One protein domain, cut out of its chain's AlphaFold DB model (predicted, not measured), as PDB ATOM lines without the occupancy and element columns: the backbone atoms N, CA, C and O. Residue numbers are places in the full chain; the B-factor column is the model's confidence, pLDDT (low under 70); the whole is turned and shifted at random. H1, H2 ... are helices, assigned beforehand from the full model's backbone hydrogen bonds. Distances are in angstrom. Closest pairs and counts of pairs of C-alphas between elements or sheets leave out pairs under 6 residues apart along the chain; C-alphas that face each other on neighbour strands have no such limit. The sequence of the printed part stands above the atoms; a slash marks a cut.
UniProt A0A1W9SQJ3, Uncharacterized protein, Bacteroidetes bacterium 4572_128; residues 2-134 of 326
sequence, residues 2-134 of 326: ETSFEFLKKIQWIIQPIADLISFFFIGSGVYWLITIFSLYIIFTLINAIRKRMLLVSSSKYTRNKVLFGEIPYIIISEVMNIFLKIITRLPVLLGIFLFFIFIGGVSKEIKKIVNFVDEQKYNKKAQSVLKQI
ATOM      1  N   GLU A   2     140.588  92.537 132.719       73.94
ATOM      2  CA  GLU A   2     139.242  93.141 132.786       73.94
ATOM      3  C   GLU A   2     138.773  93.428 134.218       73.94
ATOM      4  O   GLU A   2     138.316  94.533 134.493       73.94
ATOM      5  N   THR A   3     139.019  92.509 135.151       79.44
ATOM      6  CA  THR A   3     138.699  92.674 136.579       79.44
ATOM      7  C   THR A   3     139.423  93.861 137.225       79.44
ATOM      8  O   THR A   3     138.816  94.655 137.939       79.44
ATOM      9  N   SER A   4     140.714  94.036 136.932       80.88
ATOM     10  CA  SER A   4     141.514  95.172 137.411       80.88
ATOM     11  C   SER A   4     141.024  96.505 136.833       80.88
ATOM     12  O   SER A   4     141.050  97.525 137.515       80.88
ATOM     13  N   PHE A   5     140.546  96.503 135.589       83.88
ATOM     14  CA  PHE A   5     140.011  97.696 134.940       83.88
ATOM     15  C   PHE A   5     138.639  98.102 135.487       83.88
ATOM     16  O   PHE A   5     138.399  99.278 135.754       83.88
ATOM     17  N   GLU A   6     137.744  97.139 135.696       86.25
ATOM     18  CA  GLU A   6     136.458  97.396 136.349       86.25
ATOM     19  C   GLU A   6     136.641  97.923 137.770       86.25
ATOM     20  O   GLU A   6     135.924  98.828 138.196       86.25
ATOM     21  N   PHE A   7     137.640  97.409 138.487       86.06
ATOM     22  CA  PHE A   7     138.019  97.931 139.791       86.06
ATOM     23  C   PHE A   7     138.487  99.392 139.711       86.06
ATOM     24  O   PHE A   7     137.998 100.224 140.471       86.06
ATOM     25  N   LEU A   8     139.342  99.744 138.741       84.88
ATOM     26  CA  LEU A   8     139.750 101.137 138.508       84.88
ATOM     27  C   LEU A   8     138.565 102.049 138.156       84.88
ATOM     28  O   LEU A   8     138.504 103.167 138.661       84.88
ATOM     29  N   LYS A   9     137.596 101.578 137.362       86.12
ATOM     30  CA  LYS A   9     136.358 102.327 137.075       86.12
ATOM     31  C   LYS A   9     135.517 102.563 138.325       86.12
ATOM     32  O   LYS A   9     135.034 103.674 138.532       86.12
ATOM     33  N   LYS A  10     135.369 101.546 139.179       89.44
ATOM     34  CA  LYS A  10     134.670 101.681 140.468       89.44
ATOM     35  C   LYS A  10     135.375 102.686 141.376       89.44
ATOM     36  O   LYS A  10     134.715 103.548 141.947       89.44
ATOM     37  N   ILE A  11     136.704 102.625 141.457       86.62
ATOM     38  CA  ILE A  11     137.497 103.603 142.209       86.62
ATOM     39  C   ILE A  11     137.302 105.009 141.635       86.62
ATOM     40  O   ILE A  11     137.032 105.936 142.392       86.62
ATOM     41  N   GLN A  12     137.393 105.179 140.314       88.00
ATOM     42  CA  GLN A  12     137.189 106.473 139.664       88.00
ATOM     43  C   GLN A  12     135.811 107.049 139.992       88.00
ATOM     44  O   GLN A  12     135.707 108.231 140.304       88.00
ATOM     45  N   TRP A  13     134.763 106.225 139.956       88.75
ATOM     46  CA  TRP A  13     133.403 106.655 140.268       88.75
ATOM     47  C   TRP A  13     133.258 107.183 141.705       88.75
ATOM     48  O   TRP A  13     132.504 108.123 141.930       88.75
ATOM     49  N   ILE A  14     134.018 106.636 142.661       88.31
ATOM     50  CA  ILE A  14     134.022 107.087 144.063       88.31
ATOM     51  C   ILE A  14     134.912 108.321 144.257       88.31
ATOM     52  O   ILE A  14     134.535 109.261 144.952       88.31
ATOM     53  N   ILE A  15     136.108 108.323 143.666       87.56
ATOM     54  CA  ILE A  15     137.115 109.364 143.899       87.56
ATOM     55  C   ILE A  15     136.783 110.650 143.133       87.56
ATOM     56  O   ILE A  15     137.017 111.739 143.655       87.56
ATOM     57  N   GLN A  16     136.219 110.553 141.926       87.06
ATOM     58  CA  GLN A  16     135.983 111.715 141.067       87.06
ATOM     59  C   GLN A  16     135.048 112.759 141.709       87.06
ATOM     60  O   GLN A  16     135.441 113.923 141.734       87.06
ATOM     61  N   PRO A  17     133.889 112.404 142.304       90.06
ATOM     62  CA  PRO A  17     133.040 113.378 142.993       90.06
ATOM     63  C   PRO A  17     133.744 114.061 144.170       90.06
ATOM     64  O   PRO A  17     133.550 115.252 144.403       90.06
ATOM     65  N   ILE A  18     134.590 113.323 144.898       87.00
ATOM     66  CA  ILE A  18     135.374 113.861 146.017       87.00
ATOM     67  C   ILE A  18     136.408 114.859 145.489       87.00
ATOM     68  O   ILE A  18     136.534 115.959 146.020       87.00
ATOM     69  N   ALA A  19     137.119 114.507 144.416       87.50
ATOM     70  CA  ALA A  19     138.087 115.385 143.772       87.50
ATOM     71  C   ALA A  19     137.429 116.642 143.178       87.50
ATOM     72  O   ALA A  19     137.978 117.736 143.312       87.50
ATOM     73  N   ASP A  20     136.245 116.510 142.577       86.31
ATOM     74  CA  ASP A  20     135.477 117.631 142.027       86.31
ATOM     75  C   ASP A  20     134.982 118.562 143.148       86.31
ATOM     76  O   ASP A  20     135.088 119.781 143.024       86.31
ATOM     77  N   LEU A  21     134.535 118.005 144.279       85.62
ATOM     78  CA  LEU A  21     134.146 118.763 145.471       85.62
ATOM     79  C   LEU A  21     135.343 119.510 146.079       85.62
ATOM     80  O   LEU A  21     135.238 120.699 146.379       85.62
ATOM     81  N   ILE A  22     136.501 118.854 146.203       86.06
ATOM     82  CA  ILE A  22     137.749 119.499 146.638       86.06
ATOM     83  C   ILE A  22     138.107 120.638 145.671       86.06
ATOM     84  O   ILE A  22     138.354 121.765 146.098       86.06
ATOM     85  N   SER A  23     138.082 120.389 144.361       84.19
ATOM     86  CA  SER A  23     138.387 121.416 143.360       84.19
ATOM     87  C   SER A  23     137.409 122.593 143.421       84.19
ATOM     88  O   SER A  23     137.826 123.742 143.269       84.19
ATOM     89  N   PHE A  24     136.123 122.338 143.668       86.19
ATOM     90  CA  PHE A  24     135.110 123.377 143.836       86.19
ATOM     91  C   PHE A  24     135.428 124.293 145.025       86.19
ATOM     92  O   PHE A  24     135.400 125.515 144.871       86.19
ATOM     93  N   PHE A  25     135.778 123.716 146.179       83.38
ATOM     94  CA  PHE A  25     136.082 124.471 147.396       83.38
ATOM     95  C   PHE A  25     137.410 125.235 147.349       83.38
ATOM     96  O   PHE A  25     137.489 126.297 147.956       83.38
ATOM     97  N   PHE A  26     138.429 124.733 146.641       79.88
ATOM     98  CA  PHE A  26     139.775 125.326 146.659       79.88
ATOM     99  C   PHE A  26     140.156 126.137 145.410       79.88
ATOM    100  O   PHE A  26     141.020 127.003 145.506       79.88
ATOM    101  N   ILE A  27     139.558 125.870 144.242       79.25
ATOM    102  CA  ILE A  27     139.938 126.501 142.958       79.25
ATOM    103  C   ILE A  27     138.768 127.294 142.348       79.25
ATOM    104  O   ILE A  27     138.985 128.236 141.591       79.25
ATOM    105  N   GLY A  28     137.526 126.923 142.667       77.25
ATOM    106  CA  GLY A  28     136.320 127.560 142.134       77.25
ATOM    107  C   GLY A  28     135.690 128.605 143.060       77.25
ATOM    108  O   GLY A  28     136.307 129.141 143.978       77.25
ATOM    109  N   SER A  29     134.397 128.857 142.845       82.81
ATOM    110  CA  SER A  29     133.577 129.750 143.676       82.81
ATOM    111  C   SER A  29     133.278 129.200 145.079       82.81
ATOM    112  O   SER A  29     132.728 129.917 145.915       82.81
ATOM    113  N   GLY A  30     133.655 127.953 145.379       84.69
ATOM    114  CA  GLY A  30     133.485 127.352 146.701       84.69
ATOM    115  C   GLY A  30     134.345 128.003 147.789       84.69
ATOM    116  O   GLY A  30     133.986 127.925 148.963       84.69
ATOM    117  N   VAL A  31     135.409 128.728 147.423       84.56
ATOM    118  CA  VAL A  31     136.194 129.530 148.379       84.56
ATOM    119  C   VAL A  31     135.308 130.581 149.059       84.56
ATOM    120  O   VAL A  31     135.405 130.770 150.271       84.56
ATOM    121  N   TYR A  32     134.387 131.210 148.319       88.69
ATOM    122  CA  TYR A  32     133.440 132.168 148.899       88.69
ATOM    123  C   TYR A  32     132.539 131.499 149.932       88.69
ATOM    124  O   TYR A  32     132.361 132.042 151.015       88.69
ATOM    125  N   TRP A  33     132.055 130.287 149.652       88.50
ATOM    126  CA  TRP A  33     131.263 129.516 150.610       88.50
ATOM    127  C   TRP A  33     132.044 129.189 151.883       88.50
ATOM    128  O   TRP A  33     131.503 129.348 152.977       88.50
ATOM    129  N   LEU A  34     133.318 128.799 151.770       87.38
ATOM    130  CA  LEU A  34     134.178 128.576 152.936       87.38
ATOM    131  C   LEU A  34     134.355 129.851 153.762       87.38
ATOM    132  O   LEU A  34     134.194 129.810 154.980       87.38
ATOM    133  N   ILE A  35     134.627 130.984 153.110       88.81
ATOM    134  CA  ILE A  35     134.765 132.283 153.779       88.81
ATOM    135  C   ILE A  35     133.452 132.685 154.455       88.81
ATOM    136  O   ILE A  35     133.468 133.135 155.601       88.81
ATOM    137  N   THR A  36     132.307 132.503 153.793       91.44
ATOM    138  CA  THR A  36     130.987 132.826 154.344       91.44
ATOM    139  C   THR A  36     130.669 131.966 155.566       91.44
ATOM    140  O   THR A  36     130.294 132.509 156.604       91.44
ATOM    141  N   ILE A  37     130.878 130.648 155.488       91.62
ATOM    142  CA  ILE A  37     130.662 129.722 156.612       91.62
ATOM    143  C   ILE A  37     131.599 130.064 157.775       91.62
ATOM    144  O   ILE A  37     131.166 130.116 158.927       91.62
ATOM    145  N   PHE A  38     132.868 130.350 157.483       90.56
ATOM    146  CA  PHE A  38     133.846 130.748 158.490       90.56
ATOM    147  C   PHE A  38     133.484 132.084 159.157       90.56
ATOM    148  O   PHE A  38     133.566 132.212 160.377       90.56
ATOM    149  N   SER A  39     132.999 133.056 158.382       91.50
ATOM    150  CA  SER A  39     132.545 134.351 158.905       91.50
ATOM    151  C   SER A  39     131.318 134.193 159.804       91.50
ATOM    152  O   SER A  39     131.286 134.740 160.904       91.50
ATOM    153  N   LEU A  40     130.338 133.382 159.389       93.50
ATOM    154  CA  LEU A  40     129.180 133.016 160.213       93.50
ATOM    155  C   LEU A  40     129.610 132.354 161.525       93.50
ATOM    156  O   LEU A  40     129.114 132.722 162.587       93.50
ATOM    157  N   TYR A  41     130.565 131.423 161.471       93.75
ATOM    158  CA  TYR A  41     131.123 130.785 162.663       93.75
ATOM    159  C   TYR A  41     131.746 131.806 163.631       93.75
ATOM    160  O   TYR A  41     131.475 131.745 164.834       93.75
ATOM    161  N   ILE A  42     132.521 132.775 163.129       90.75
ATOM    162  CA  ILE A  42     133.088 133.855 163.953       90.75
ATOM    163  C   ILE A  42     131.970 134.679 164.599       90.75
ATOM    164  O   ILE A  42     131.981 134.872 165.814       90.75
ATOM    165  N   ILE A  43     130.981 135.115 163.812       92.31
ATOM    166  CA  ILE A  43     129.851 135.921 164.296       92.31
ATOM    167  C   ILE A  43     129.103 135.182 165.412       92.31
ATOM    168  O   ILE A  43     128.898 135.742 166.490       92.31
ATOM    169  N   PHE A  44     128.751 133.910 165.210       93.31
ATOM    170  CA  PHE A  44     128.067 133.114 166.233       93.31
ATOM    171  C   PHE A  44     128.913 132.913 167.490       93.31
ATOM    172  O   PHE A  44     128.383 132.958 168.602       93.31
ATOM    173  N   THR A  45     130.222 132.711 167.336       91.12
ATOM    174  CA  THR A  45     131.135 132.549 168.474       91.12
ATOM    175  C   THR A  45     131.198 133.829 169.307       91.12
ATOM    176  O   THR A  45     131.057 133.769 170.529       91.12
ATOM    177  N   LEU A  46     131.295 134.990 168.653       89.06
ATOM    178  CA  LEU A  46     131.283 136.299 169.306       89.06
ATOM    179  C   LEU A  46     129.953 136.586 170.012       89.06
ATOM    180  O   LEU A  46     129.953 136.963 171.183       89.06
ATOM    181  N   ILE A  47     128.819 136.347 169.343       91.00
ATOM    182  CA  ILE A  47     127.483 136.508 169.941       91.00
ATOM    183  C   ILE A  47     127.353 135.637 171.195       91.00
ATOM    184  O   ILE A  47     126.894 136.107 172.239       91.00
ATOM    185  N   ASN A  48     127.798 134.380 171.128       90.81
ATOM    186  CA  ASN A  48     127.752 133.466 172.265       90.81
ATOM    187  C   ASN A  48     128.672 133.903 173.411       90.81
ATOM    188  O   ASN A  48     128.277 133.791 174.573       90.81
ATOM    189  N   ALA A  49     129.870 134.412 173.117       87.38
ATOM    190  CA  ALA A  49     130.794 134.922 174.127       87.38
ATOM    191  C   ALA A  49     130.208 136.138 174.864       87.38
ATOM    192  O   ALA A  49     130.184 136.168 176.098       87.38
ATOM    193  N   ILE A  50     129.642 137.090 174.116       85.50
ATOM    194  CA  ILE A  50     128.967 138.270 174.668       85.50
ATOM    195  C   ILE A  50     127.765 137.844 175.519       85.50
ATOM    196  O   ILE A  50     127.639 138.276 176.665       85.50
ATOM    197  N   ARG A  51     126.916 136.941 175.010       86.69
ATOM    198  CA  ARG A  51     125.737 136.442 175.733       86.69
ATOM    199  C   ARG A  51     126.115 135.743 177.038       86.69
ATOM    200  O   ARG A  51     125.497 136.008 178.065       86.69
ATOM    201  N   LYS A  52     127.145 134.886 177.028       86.50
ATOM    202  CA  LYS A  52     127.666 134.242 178.247       86.50
ATOM    203  C   LYS A  52     128.118 135.279 179.271       86.50
ATOM    204  O   LYS A  52     127.791 135.149 180.447       86.50
ATOM    205  N   ARG A  53     128.827 136.324 178.834       81.88
ATOM    206  CA  ARG A  53     129.293 137.384 179.736       81.88
ATOM    207  C   ARG A  53     128.141 138.216 180.303       81.88
ATOM    208  O   ARG A  53     128.145 138.487 181.497       81.88
ATOM    209  N   MET A  54     127.140 138.552 179.488       80.19
ATOM    210  CA  MET A  54     125.927 139.238 179.952       80.19
ATOM    211  C   MET A  54     125.201 138.427 181.030       80.19
ATOM    212  O   MET A  54     124.885 138.971 182.083       80.19
ATOM    213  N   LEU A  55     125.015 137.119 180.814       82.12
ATOM    214  CA  LEU A  55     124.388 136.232 181.801       82.12
ATOM    215  C   LEU A  55     125.185 136.162 183.114       82.12
ATOM    216  O   LEU A  55     124.591 136.201 184.189       82.12
ATOM    217  N   LEU A  56     126.520 136.113 183.039       80.88
ATOM    218  CA  LEU A  56     127.386 136.117 184.223       80.88
ATOM    219  C   LEU A  56     127.267 137.422 185.023       80.88
ATOM    220  O   LEU A  56     127.130 137.372 186.246       80.88
ATOM    221  N   VAL A  57     127.248 138.581 184.358       77.00
ATOM    222  CA  VAL A  57     127.078 139.887 185.021       77.00
ATOM    223  C   VAL A  57     125.701 139.993 185.676       77.00
ATOM    224  O   VAL A  57     125.624 140.378 186.841       77.00
ATOM    225  N   SER A  58     124.635 139.566 184.987       73.62
ATOM    226  CA  SER A  58     123.271 139.528 185.541       73.62
ATOM    227  C   SER A  58     123.118 138.581 186.737       73.62
ATOM    228  O   SER A  58     122.222 138.774 187.552       73.62
ATOM    229  N   SER A  59     123.980 137.566 186.860       72.19
ATOM    230  CA  SER A  59     123.983 136.637 187.998       72.19
ATOM    231  C   SER A  59     124.792 137.125 189.210       72.19
ATOM    232  O   SER A  59     124.643 136.587 190.308       72.19
ATOM    233  N   SER A  60     125.641 138.148 189.047       69.44
ATOM    234  CA  SER A  60     126.485 138.671 190.128       69.44
ATOM    235  C   SER A  60     125.720 139.689 190.988       69.44
ATOM    236  O   SER A  60     125.279 140.724 190.497       69.44
ATOM    237  N   LYS A  61     125.575 139.431 192.294       56.78
ATOM    238  CA  LYS A  61     124.829 140.304 193.230       56.78
ATOM    239  C   LYS A  61     125.496 141.660 193.541       56.78
ATOM    240  O   LYS A  61     124.887 142.471 194.228       56.78
ATOM    241  N   TYR A  62     126.723 141.908 193.075       53.47
ATOM    242  CA  TYR A  62     127.585 142.992 193.580       53.47
ATOM    243  C   TYR A  62     128.040 144.030 192.545       53.47
ATOM    244  O   TYR A  62     128.752 144.967 192.898       53.47
ATOM    245  N   THR A  63     127.612 143.931 191.289       55.03
ATOM    246  CA  THR A  63     128.095 144.817 190.217       55.03
ATOM    247  C   THR A  63     126.921 145.491 189.521       55.03
ATOM    248  O   THR A  63     125.899 144.852 189.291       55.03
ATOM    249  N   ARG A  64     127.038 146.794 189.194       57.72
ATOM    250  CA  ARG A  64     126.041 147.524 188.380       57.72
ATOM    251  C   ARG A  64     125.626 146.626 187.208       57.72
ATOM    252  O   ARG A  64     126.496 146.187 186.470       57.72
ATOM    253  N   ASN A  65     124.322 146.380 187.052       59.31
ATOM    254  CA  ASN A  65     123.677 145.437 186.114       59.31
ATOM    255  C   ASN A  65     123.937 145.678 184.602       59.31
ATOM    256  O   ASN A  65     123.095 145.357 183.766       59.31
ATOM    257  N   LYS A  66     125.057 146.288 184.207       64.94
ATOM    258  CA  LYS A  66     125.394 146.606 182.821       64.94
ATOM    259  C   LYS A  66     126.852 146.252 182.554       64.94
ATOM    260  O   LYS A  66     127.737 146.697 183.275       64.94
ATOM    261  N   VAL A  67     127.074 145.490 181.485       66.25
ATOM    262  CA  VAL A  67     128.402 145.305 180.886       66.25
ATOM    263  C   VAL A  67     128.931 146.689 180.502       66.25
ATOM    264  O   VAL A  67     128.220 147.458 179.847       66.25
ATOM    265  N   LEU A  68     130.141 147.035 180.937       73.00
ATOM    266  CA  LEU A  68     130.742 148.328 180.611       73.00
ATOM    267  C   LEU A  68     131.034 148.371 179.105       73.00
ATOM    268  O   LEU A  68     131.544 147.408 178.538       73.00
ATOM    269  N   PHE A  69     130.742 149.492 178.441       69.38
ATOM    270  CA  PHE A  69     130.922 149.624 176.986       69.38
ATOM    271  C   PHE A  69     132.370 149.326 176.535       69.38
ATOM    272  O   PHE A  69     132.581 148.804 175.447       69.38
ATOM    273  N   GLY A  70     133.359 149.571 177.404       75.88
ATOM    274  CA  GLY A  70     134.770 149.236 177.175       75.88
ATOM    275  C   GLY A  70     135.135 147.748 177.320       75.88
ATOM    276  O   GLY A  70     136.183 147.339 176.833       75.88
ATOM    277  N   GLU A  71     134.287 146.914 177.928       78.88
ATOM    278  CA  GLU A  71     134.535 145.466 178.060       78.88
ATOM    279  C   GLU A  71     134.181 144.700 176.780       78.88
ATOM    280  O   GLU A  71     134.799 143.685 176.469       78.88
ATOM    281  N   ILE A  72     133.213 145.197 176.005       80.69
ATOM    282  CA  ILE A  72     132.781 144.598 174.734       80.69
ATOM    283  C   ILE A  72     133.938 144.470 173.723       80.69
ATOM    284  O   ILE A  72     134.155 143.356 173.240       80.69
ATOM    285  N   PRO A  73     134.721 145.525 173.405       85.31
ATOM    286  CA  PRO A  73     135.845 145.395 172.476       85.31
ATOM    287  C   PRO A  73     136.925 144.436 172.994       85.31
ATOM    288  O   PRO A  73     137.493 143.686 172.205       85.31
ATOM    289  N   TYR A  74     137.158 144.381 174.309       87.69
ATOM    290  CA  TYR A  74     138.090 143.423 174.908       87.69
ATOM    291  C   TYR A  74     137.621 141.968 174.739       87.69
ATOM    292  O   TYR A  74     138.412 141.097 174.373       87.69
ATOM    293  N   ILE A  75     136.329 141.690 174.946       85.56
ATOM    294  CA  ILE A  75     135.740 140.358 174.724       85.56
ATOM    295  C   ILE A  75     135.854 139.962 173.249       85.56
ATOM    296  O   ILE A  75     136.218 138.829 172.946       85.56
ATOM    297  N   ILE A  76     135.598 140.896 172.328       87.50
ATOM    298  CA  ILE A  76     135.732 140.637 170.891       87.50
ATOM    299  C   ILE A  76     137.186 140.300 170.542       87.50
ATOM    300  O   ILE A  76     137.434 139.267 169.927       87.50
ATOM    301  N   ILE A  77     138.149 141.126 170.963       89.88
ATOM    302  CA  ILE A  77     139.572 140.913 170.661       89.88
ATOM    303  C   ILE A  77     140.069 139.599 171.269       89.88
ATOM    304  O   ILE A  77     140.706 138.809 170.577       89.88
ATOM    305  N   SER A  78     139.761 139.335 172.541       90.50
ATOM    306  CA  SER A  78     140.195 138.106 173.218       90.50
ATOM    307  C   SER A  78     139.613 136.851 172.570       90.50
ATOM    308  O   SER A  78     140.342 135.882 172.369       90.50
ATOM    309  N   GLU A  79     138.342 136.867 172.163       90.06
ATOM    310  CA  GLU A  79     137.732 135.704 171.524       90.06
ATOM    311  C   GLU A  79     138.216 135.511 170.081       90.06
ATOM    312  O   GLU A  79     138.472 134.378 169.670       90.06
ATOM    313  N   VAL A  80     138.450 136.595 169.332       90.19
ATOM    314  CA  VAL A  80     139.111 136.525 168.016       90.19
ATOM    315  C   VAL A  80     140.521 135.941 168.151       90.19
ATOM    316  O   VAL A  80     140.875 135.033 167.398       90.19
ATOM    317  N   MET A  81     141.303 136.387 169.139       91.62
ATOM    318  CA  MET A  81     142.631 135.833 169.427       91.62
ATOM    319  C   MET A  81     142.562 134.354 169.821       91.62
ATOM    320  O   MET A  81     143.360 133.556 169.333       91.62
ATOM    321  N   ASN A  82     141.576 133.953 170.630       91.69
ATOM    322  CA  ASN A  82     141.348 132.550 170.984       91.69
ATOM    323  C   ASN A  82     141.017 131.691 169.757       91.69
ATOM    324  O   ASN A  82     141.510 130.568 169.643       91.69
ATOM    325  N   ILE A  83     140.192 132.192 168.832       90.50
ATOM    326  CA  ILE A  83     139.900 131.513 167.563       90.50
ATOM    327  C   ILE A  83     141.190 131.368 166.746       90.50
ATOM    328  O   ILE A  83     141.485 130.270 166.274       90.50
ATOM    329  N   PHE A  84     141.992 132.429 166.639       90.19
ATOM    330  CA  PHE A  84     143.272 132.399 165.928       90.19
ATOM    331  C   PHE A  84     144.249 131.380 166.526       90.19
ATOM    332  O   PHE A  84     144.794 130.548 165.802       90.19
ATOM    333  N   LEU A  85     144.417 131.369 167.849       92.62
ATOM    334  CA  LEU A  85     145.270 130.403 168.546       92.62
ATOM    335  C   LEU A  85     144.774 128.962 168.356       92.62
ATOM    336  O   LEU A  85     145.580 128.055 168.146       92.62
ATOM    337  N   LYS A  86     143.456 128.731 168.356       90.88
ATOM    338  CA  LYS A  86     142.867 127.413 168.048       90.88
ATOM    339  C   LYS A  86     143.159 126.961 166.616       90.88
ATOM    340  O   LYS A  86     143.340 125.768 166.388       90.88
ATOM    341  N   ILE A  87     143.210 127.884 165.657       89.50
ATOM    342  CA  ILE A  87     143.585 127.574 164.272       89.50
ATOM    343  C   ILE A  87     145.077 127.242 164.196       89.50
ATOM    344  O   ILE A  87     145.432 126.204 163.647       89.50
ATOM    345  N   ILE A  88     145.939 128.066 164.802       91.50
ATOM    346  CA  ILE A  88     147.398 127.869 164.805       91.50
ATOM    347  C   ILE A  88     147.772 126.536 165.468       91.50
ATOM    348  O   ILE A  88     148.552 125.765 164.919       91.50
ATOM    349  N   THR A  89     147.175 126.214 166.614       92.94
ATOM    350  CA  THR A  89     147.425 124.938 167.314       92.94
ATOM    351  C   THR A  89     146.959 123.720 166.516       92.94
ATOM    352  O   THR A  89     147.524 122.638 166.660       92.94
ATOM    353  N   ARG A  90     145.964 123.880 165.635       93.00
ATOM    354  CA  ARG A  90     145.476 122.830 164.725       93.00
ATOM    355  C   ARG A  90     146.108 122.883 163.335       93.00
ATOM    356  O   ARG A  90     145.761 122.053 162.493       93.00
ATOM    357  N   LEU A  91     147.043 123.800 163.092       89.44
ATOM    358  CA  LEU A  91     147.693 123.975 161.795       89.44
ATOM    359  C   LEU A  91     148.322 122.674 161.262       89.44
ATOM    360  O   LEU A  91     148.090 122.381 160.092       89.44
ATOM    361  N   PRO A  92     149.023 121.839 162.063       91.94
ATOM    362  CA  PRO A  92     149.595 120.588 161.553       91.94
ATOM    363  C   PRO A  92     148.531 119.613 161.033       91.94
ATOM    364  O   PRO A  92     148.719 118.971 160.003       91.94
ATOM    365  N   VAL A  93     147.383 119.542 161.714       92.12
ATOM    366  CA  VAL A  93     146.254 118.696 161.306       92.12
ATOM    367  C   VAL A  93     145.619 119.237 160.027       92.12
ATOM    368  O   VAL A  93     145.369 118.473 159.098       92.12
ATOM    369  N   LEU A  94     145.406 120.555 159.946       86.94
ATOM    370  CA  LEU A  94     144.880 121.208 158.744       86.94
ATOM    371  C   LEU A  94     145.812 121.020 157.541       86.94
ATOM    372  O   LEU A  94     145.337 120.726 156.447       86.94
ATOM    373  N   LEU A  95     147.128 121.124 157.747       87.81
ATOM    374  CA  LEU A  95     148.131 120.876 156.714       87.81
ATOM    375  C   LEU A  95     148.094 119.415 156.246       87.81
ATOM    376  O   LEU A  95     148.112 119.159 155.045       87.81
ATOM    377  N   GLY A  96     147.983 118.460 157.175       92.44
ATOM    378  CA  GLY A  96     147.839 117.039 156.851       92.44
ATOM    379  C   GLY A  96     146.590 116.753 156.013       92.44
ATOM    380  O   GLY A  96     146.676 116.073 154.991       92.44
ATOM    381  N   ILE A  97     145.446 117.335 156.388       89.12
ATOM    382  CA  ILE A  97     144.193 117.238 155.620       89.12
ATOM    383  C   ILE A  97     144.357 117.864 154.229       89.12
ATOM    384  O   ILE A  97     143.928 117.285 153.233       89.12
ATOM    385  N   PHE A  98     145.003 119.026 154.141       86.19
ATOM    386  CA  PHE A  98     145.240 119.707 152.872       86.19
ATOM    387  C   PHE A  98     146.131 118.884 151.930       86.19
ATOM    388  O   PHE A  98     145.784 118.690 150.764       86.19
ATOM    389  N   LEU A  99     147.237 118.330 152.437       88.81
ATOM    390  CA  LEU A  99     148.107 117.427 151.678       88.81
ATOM    391  C   LEU A  99     147.356 116.172 151.219       88.81
ATOM    392  O   LEU A  99     147.504 115.747 150.073       88.81
ATOM    393  N   PHE A 100     146.505 115.613 152.079       88.88
ATOM    394  CA  PHE A 100     145.658 114.477 151.735       88.88
ATOM    395  C   PHE A 100     144.665 114.810 150.609       88.88
ATOM    396  O   PHE A 100     144.490 114.017 149.683       88.88
ATOM    397  N   PHE A 101     144.070 116.004 150.614       87.50
ATOM    398  CA  PHE A 101     143.200 116.456 149.527       87.50
ATOM    399  C   PHE A 101     143.944 116.664 148.207       87.50
ATOM    400  O   PHE A 101     143.438 116.255 147.159       87.50
ATOM    401  N   ILE A 102     145.154 117.233 148.240       85.06
ATOM    402  CA  ILE A 102     146.009 117.330 147.048       85.06
ATOM    403  C   ILE A 102     146.317 115.933 146.506       85.06
ATOM    404  O   ILE A 102     146.209 115.706 145.300       85.06
ATOM    405  N   PHE A 103     146.654 114.989 147.388       87.69
ATOM    406  CA  PHE A 103     146.929 113.607 147.012       87.69
ATOM    407  C   PHE A 103     145.722 112.955 146.322       87.69
ATOM    408  O   PHE A 103     145.867 112.428 145.221       87.69
ATOM    409  N   ILE A 104     144.520 113.065 146.901       88.00
ATOM    410  CA  ILE A 104     143.279 112.560 146.289       88.00
ATOM    411  C   ILE A 104     143.051 113.189 144.910       88.00
ATOM    412  O   ILE A 104     142.780 112.476 143.942       88.00
ATOM    413  N   GLY A 105     143.184 114.514 144.800       83.94
ATOM    414  CA  GLY A 105     143.002 115.225 143.536       83.94
ATOM    415  C   GLY A 105     144.002 114.788 142.458       83.94
ATOM    416  O   GLY A 105     143.626 114.622 141.296       83.94
ATOM    417  N   GLY A 106     145.261 114.558 142.840       84.50
ATOM    418  CA  GLY A 106     146.307 114.042 141.957       84.50
ATOM    419  C   GLY A 106     146.018 112.618 141.481       84.50
ATOM    420  O   GLY A 106     145.970 112.370 140.275       84.50
ATOM    421  N   VAL A 107     145.735 111.706 142.415       86.56
ATOM    422  CA  VAL A 107     145.402 110.303 142.116       86.56
ATOM    423  C   VAL A 107     144.166 110.207 141.218       86.56
ATOM    424  O   VAL A 107     144.174 109.453 140.248       86.56
ATOM    425  N   SER A 108     143.129 111.014 141.468       86.62
ATOM    426  CA  SER A 108     141.919 111.044 140.635       86.62
ATOM    427  C   SER A 108     142.224 111.367 139.173       86.62
ATOM    428  O   SER A 108     141.680 110.730 138.268       86.62
ATOM    429  N   LYS A 109     143.095 112.354 138.923       85.50
ATOM    430  CA  LYS A 109     143.468 112.759 137.560       85.50
ATOM    431  C   LYS A 109     144.219 111.648 136.835       85.50
ATOM    432  O   LYS A 109     143.921 111.392 135.671       85.50
ATOM    433  N   GLU A 110     145.148 110.977 137.510       86.12
ATOM    434  CA  GLU A 110     145.906 109.869 136.918       86.12
ATOM    435  C   GLU A 110     145.021 108.646 136.649       86.12
ATOM    436  O   GLU A 110     145.048 108.105 135.544       86.12
ATOM    437  N   ILE A 111     144.142 108.270 137.587       86.12
ATOM    438  CA  ILE A 111     143.168 107.189 137.362       86.12
ATOM    439  C   ILE A 111     142.272 107.520 136.164       86.12
ATOM    440  O   ILE A 111     142.076 106.670 135.298       86.12
ATOM    441  N   LYS A 112     141.772 108.758 136.060       86.12
ATOM    442  CA  LYS A 112     140.950 109.193 134.922       86.12
ATOM    443  C   LYS A 112     141.696 109.080 133.592       86.12
ATOM    444  O   LYS A 112     141.114 108.613 132.617       86.12
ATOM    445  N   LYS A 113     142.976 109.468 133.540       86.81
ATOM    446  CA  LYS A 113     143.807 109.299 132.336       86.81
ATOM    447  C   LYS A 113     143.949 107.828 131.954       86.81
ATOM    448  O   LYS A 113     143.755 107.495 130.790       86.81
ATOM    449  N   ILE A 114     144.237 106.956 132.922       86.94
ATOM    450  CA  ILE A 114     144.372 105.511 132.688       86.94
ATOM    451  C   ILE A 114     143.052 104.925 132.185       86.94
ATOM    452  O   ILE A 114     143.049 104.162 131.220       86.94
ATOM    453  N   VAL A 115     141.925 105.292 132.804       85.94
ATOM    454  CA  VAL A 115     140.616 104.777 132.394       85.94
ATOM    455  C   VAL A 115     140.266 105.219 130.979       85.94
ATOM    456  O   VAL A 115     139.924 104.371 130.154       85.94
ATOM    457  N   ASN A 116     140.436 106.507 130.677       85.44
ATOM    458  CA  ASN A 116     140.207 107.043 129.340       85.44
ATOM    459  C   ASN A 116     141.100 106.353 128.302       85.44
ATOM    460  O   ASN A 116     140.604 105.926 127.266       85.44
ATOM    461  N   PHE A 117     142.386 106.166 128.605       85.69
ATOM    462  CA  PHE A 117     143.322 105.492 127.709       85.69
ATOM    463  C   PHE A 117     142.895 104.051 127.394       85.69
ATOM    464  O   PHE A 117     142.929 103.623 126.242       85.69
ATOM    465  N   VAL A 118     142.464 103.281 128.397       85.75
ATOM    466  CA  VAL A 118     142.023 101.895 128.176       85.75
ATOM    467  C   VAL A 118     140.693 101.839 127.419       85.75
ATOM    468  O   VAL A 118     140.527 100.969 126.562       85.75
ATOM    469  N   ASP A 119     139.754 102.746 127.697       85.44
ATOM    470  CA  ASP A 119     138.495 102.831 126.947       85.44
ATOM    471  C   ASP A 119     138.740 103.229 125.481       85.44
ATOM    472  O   ASP A 119     138.168 102.615 124.577       85.44
ATOM    473  N   GLU A 120     139.661 104.161 125.222       82.44
ATOM    474  CA  GLU A 120     140.117 104.513 123.873       82.44
ATOM    475  C   GLU A 120     140.773 103.318 123.168       82.44
ATOM    476  O   GLU A 120     140.457 103.027 122.016       82.44
ATOM    477  N   GLN A 121     141.621 102.554 123.860       82.06
ATOM    478  CA  GLN A 121     142.223 101.333 123.314       82.06
ATOM    479  C   GLN A 121     141.175 100.265 122.971       82.06
ATOM    480  O   GLN A 121     141.266  99.614 121.927       82.06
ATOM    481  N   LYS A 122     140.158 100.076 123.823       83.31
ATOM    482  CA  LYS A 122     139.042  99.157 123.548       83.31
ATOM    483  C   LYS A 122     138.238  99.607 122.331       83.31
ATOM    484  O   LYS A 122     137.955  98.783 121.461       83.31
ATOM    485  N   TYR A 123     137.910 100.897 122.254       83.62
ATOM    486  CA  TYR A 123     137.243 101.488 121.095       83.62
ATOM    487  C   TYR A 123     138.062 101.259 119.821       83.62
ATOM    488  O   TYR A 123     137.533 100.737 118.841       83.62
ATOM    489  N   ASN A 124     139.365 101.548 119.863       80.56
ATOM    490  CA  ASN A 124     140.262 101.367 118.728       80.56
ATOM    491  C   ASN A 124     140.284  99.905 118.275       80.56
ATOM    492  O   ASN A 124     140.045  99.645 117.103       80.56
ATOM    493  N   LYS A 125     140.445  98.928 119.177       81.19
ATOM    494  CA  LYS A 125     140.400  97.493 118.816       81.19
ATOM    495  C   LYS A 125     139.092  97.076 118.134       81.19
ATOM    496  O   LYS A 125     139.110  96.286 117.186       81.19
ATOM    497  N   LYS A 126     137.951  97.594 118.594       84.62
ATOM    498  CA  LYS A 126     136.652  97.304 117.969       84.62
ATOM    499  C   LYS A 126     136.527  97.972 116.597       84.62
ATOM    500  O   LYS A 126     136.169  97.298 115.636       84.62
ATOM    501  N   ALA A 127     136.925  99.238 116.470       83.19
ATOM    502  CA  ALA A 127     136.964  99.947 115.190       83.19
ATOM    503  C   ALA A 127     137.889  99.258 114.168       83.19
ATOM    504  O   ALA A 127     137.521  99.096 113.008       83.19
ATOM    505  N   GLN A 128     139.050  98.761 114.603       80.88
ATOM    506  CA  GLN A 128     139.951  97.948 113.780       80.88
ATOM    507  C   GLN A 128     139.269  96.688 113.250       80.88
ATOM    508  O   GLN A 128     139.417  96.339 112.080       80.88
ATOM    509  N   SER A 129     138.526  96.002 114.115       83.06
ATOM    510  CA  SER A 129     137.821  94.772 113.753       83.06
ATOM    511  C   SER A 129     136.756  95.039 112.687       83.06
ATOM    512  O   SER A 129     136.662  94.278 111.724       83.06
ATOM    513  N   VAL A 130     136.035  96.161 112.805       86.06
ATOM    514  CA  VAL A 130     135.078  96.642 111.794       86.06
ATOM    515  C   VAL A 130     135.782  96.925 110.463       86.06
ATOM    516  O   VAL A 130     135.389  96.390 109.426       86.06
ATOM    517  N   LEU A 131     136.863  97.711 110.480       85.06
ATOM    518  CA  LEU A 131     137.602  98.077 109.266       85.06
ATOM    519  C   LEU A 131     138.173  96.856 108.536       85.06
ATOM    520  O   LEU A 131     138.019  96.745 107.321       85.06
ATOM    521  N   LYS A 132     138.739  95.885 109.265       81.62
ATOM    522  CA  LYS A 132     139.259  94.630 108.689       81.62
ATOM    523  C   LYS A 132     138.205  93.828 107.928       81.62
ATOM    524  O   LYS A 132     138.537  93.097 106.998       81.62
ATOM    525  N   GLN A 133     136.938  93.935 108.309       79.75
ATOM    526  CA  GLN A 133     135.847  93.225 107.636       79.75
ATOM    527  C   GLN A 133     135.296  93.999 106.445       79.75
ATOM    528  O   GLN A 133     134.842  93.398 105.462       79.75
ATOM    529  N   ILE A 134     135.334  95.326 106.536       81.44
ATOM    530  CA  ILE A 134     134.930  96.240 105.473       81.44
ATOM    531  C   ILE A 134     135.947  96.230 104.320       81.44
ATOM    532  O   ILE A 134     135.534  96.376 103.173       81.44
TER     533      ILE A 134
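This is residues 2 to 134 of the 326 residues of an uncharacterized protein of Bacteroidetes bacterium 4572_128 (UniProt A0A1W9SQJ3). Four helices make a long, open frame: H1 and H2 run out along it, H3 and H4 return, H1 crosses H4, H2 crosses H3, and residues 120 to 134 of H4 stick out. The printed part has 133 residues, class all helix, no named strand. It is extended, radius of gyration of the C-alphas 27.4 A, spanning 99 by 26 by 22 A.

H1, residues 2 to 27, starts at C-alpha 2 (139.242, 93.141, 132.786) and has a kink of 32 degrees near residue 15. H2 is residues 30 to 59, 43.4 A; H3 residues 71 to 89; H4 residues 91 to 134, 64.1 A, ending at C-alpha 134 (134.930, 96.240, 105.473).

H1 and H2 touch only at the corner, closest C-alphas Phe 25 and Val 31, 5.2 A. H1 touches residues 101 to 115 of H4 alone, closest C-alphas Ala 19 and Gly 105, 4.9 A, at a steep tilt of 47 degrees, opposite ways. Residues 42 to 50 of H2 alone touch H3, closest C-alphas Leu 46 and Ile 76, 6.4 A. H2 and H4 are apart. Every O i to N i+4 pair is within hydrogen-bond range in H2, H3 and H4; in H1, 20 of 22.

The printed part has no cut. The link from H2 to H3 is long, 11 residues. Residues 60 to 67 and 69 have pLDDT under 70.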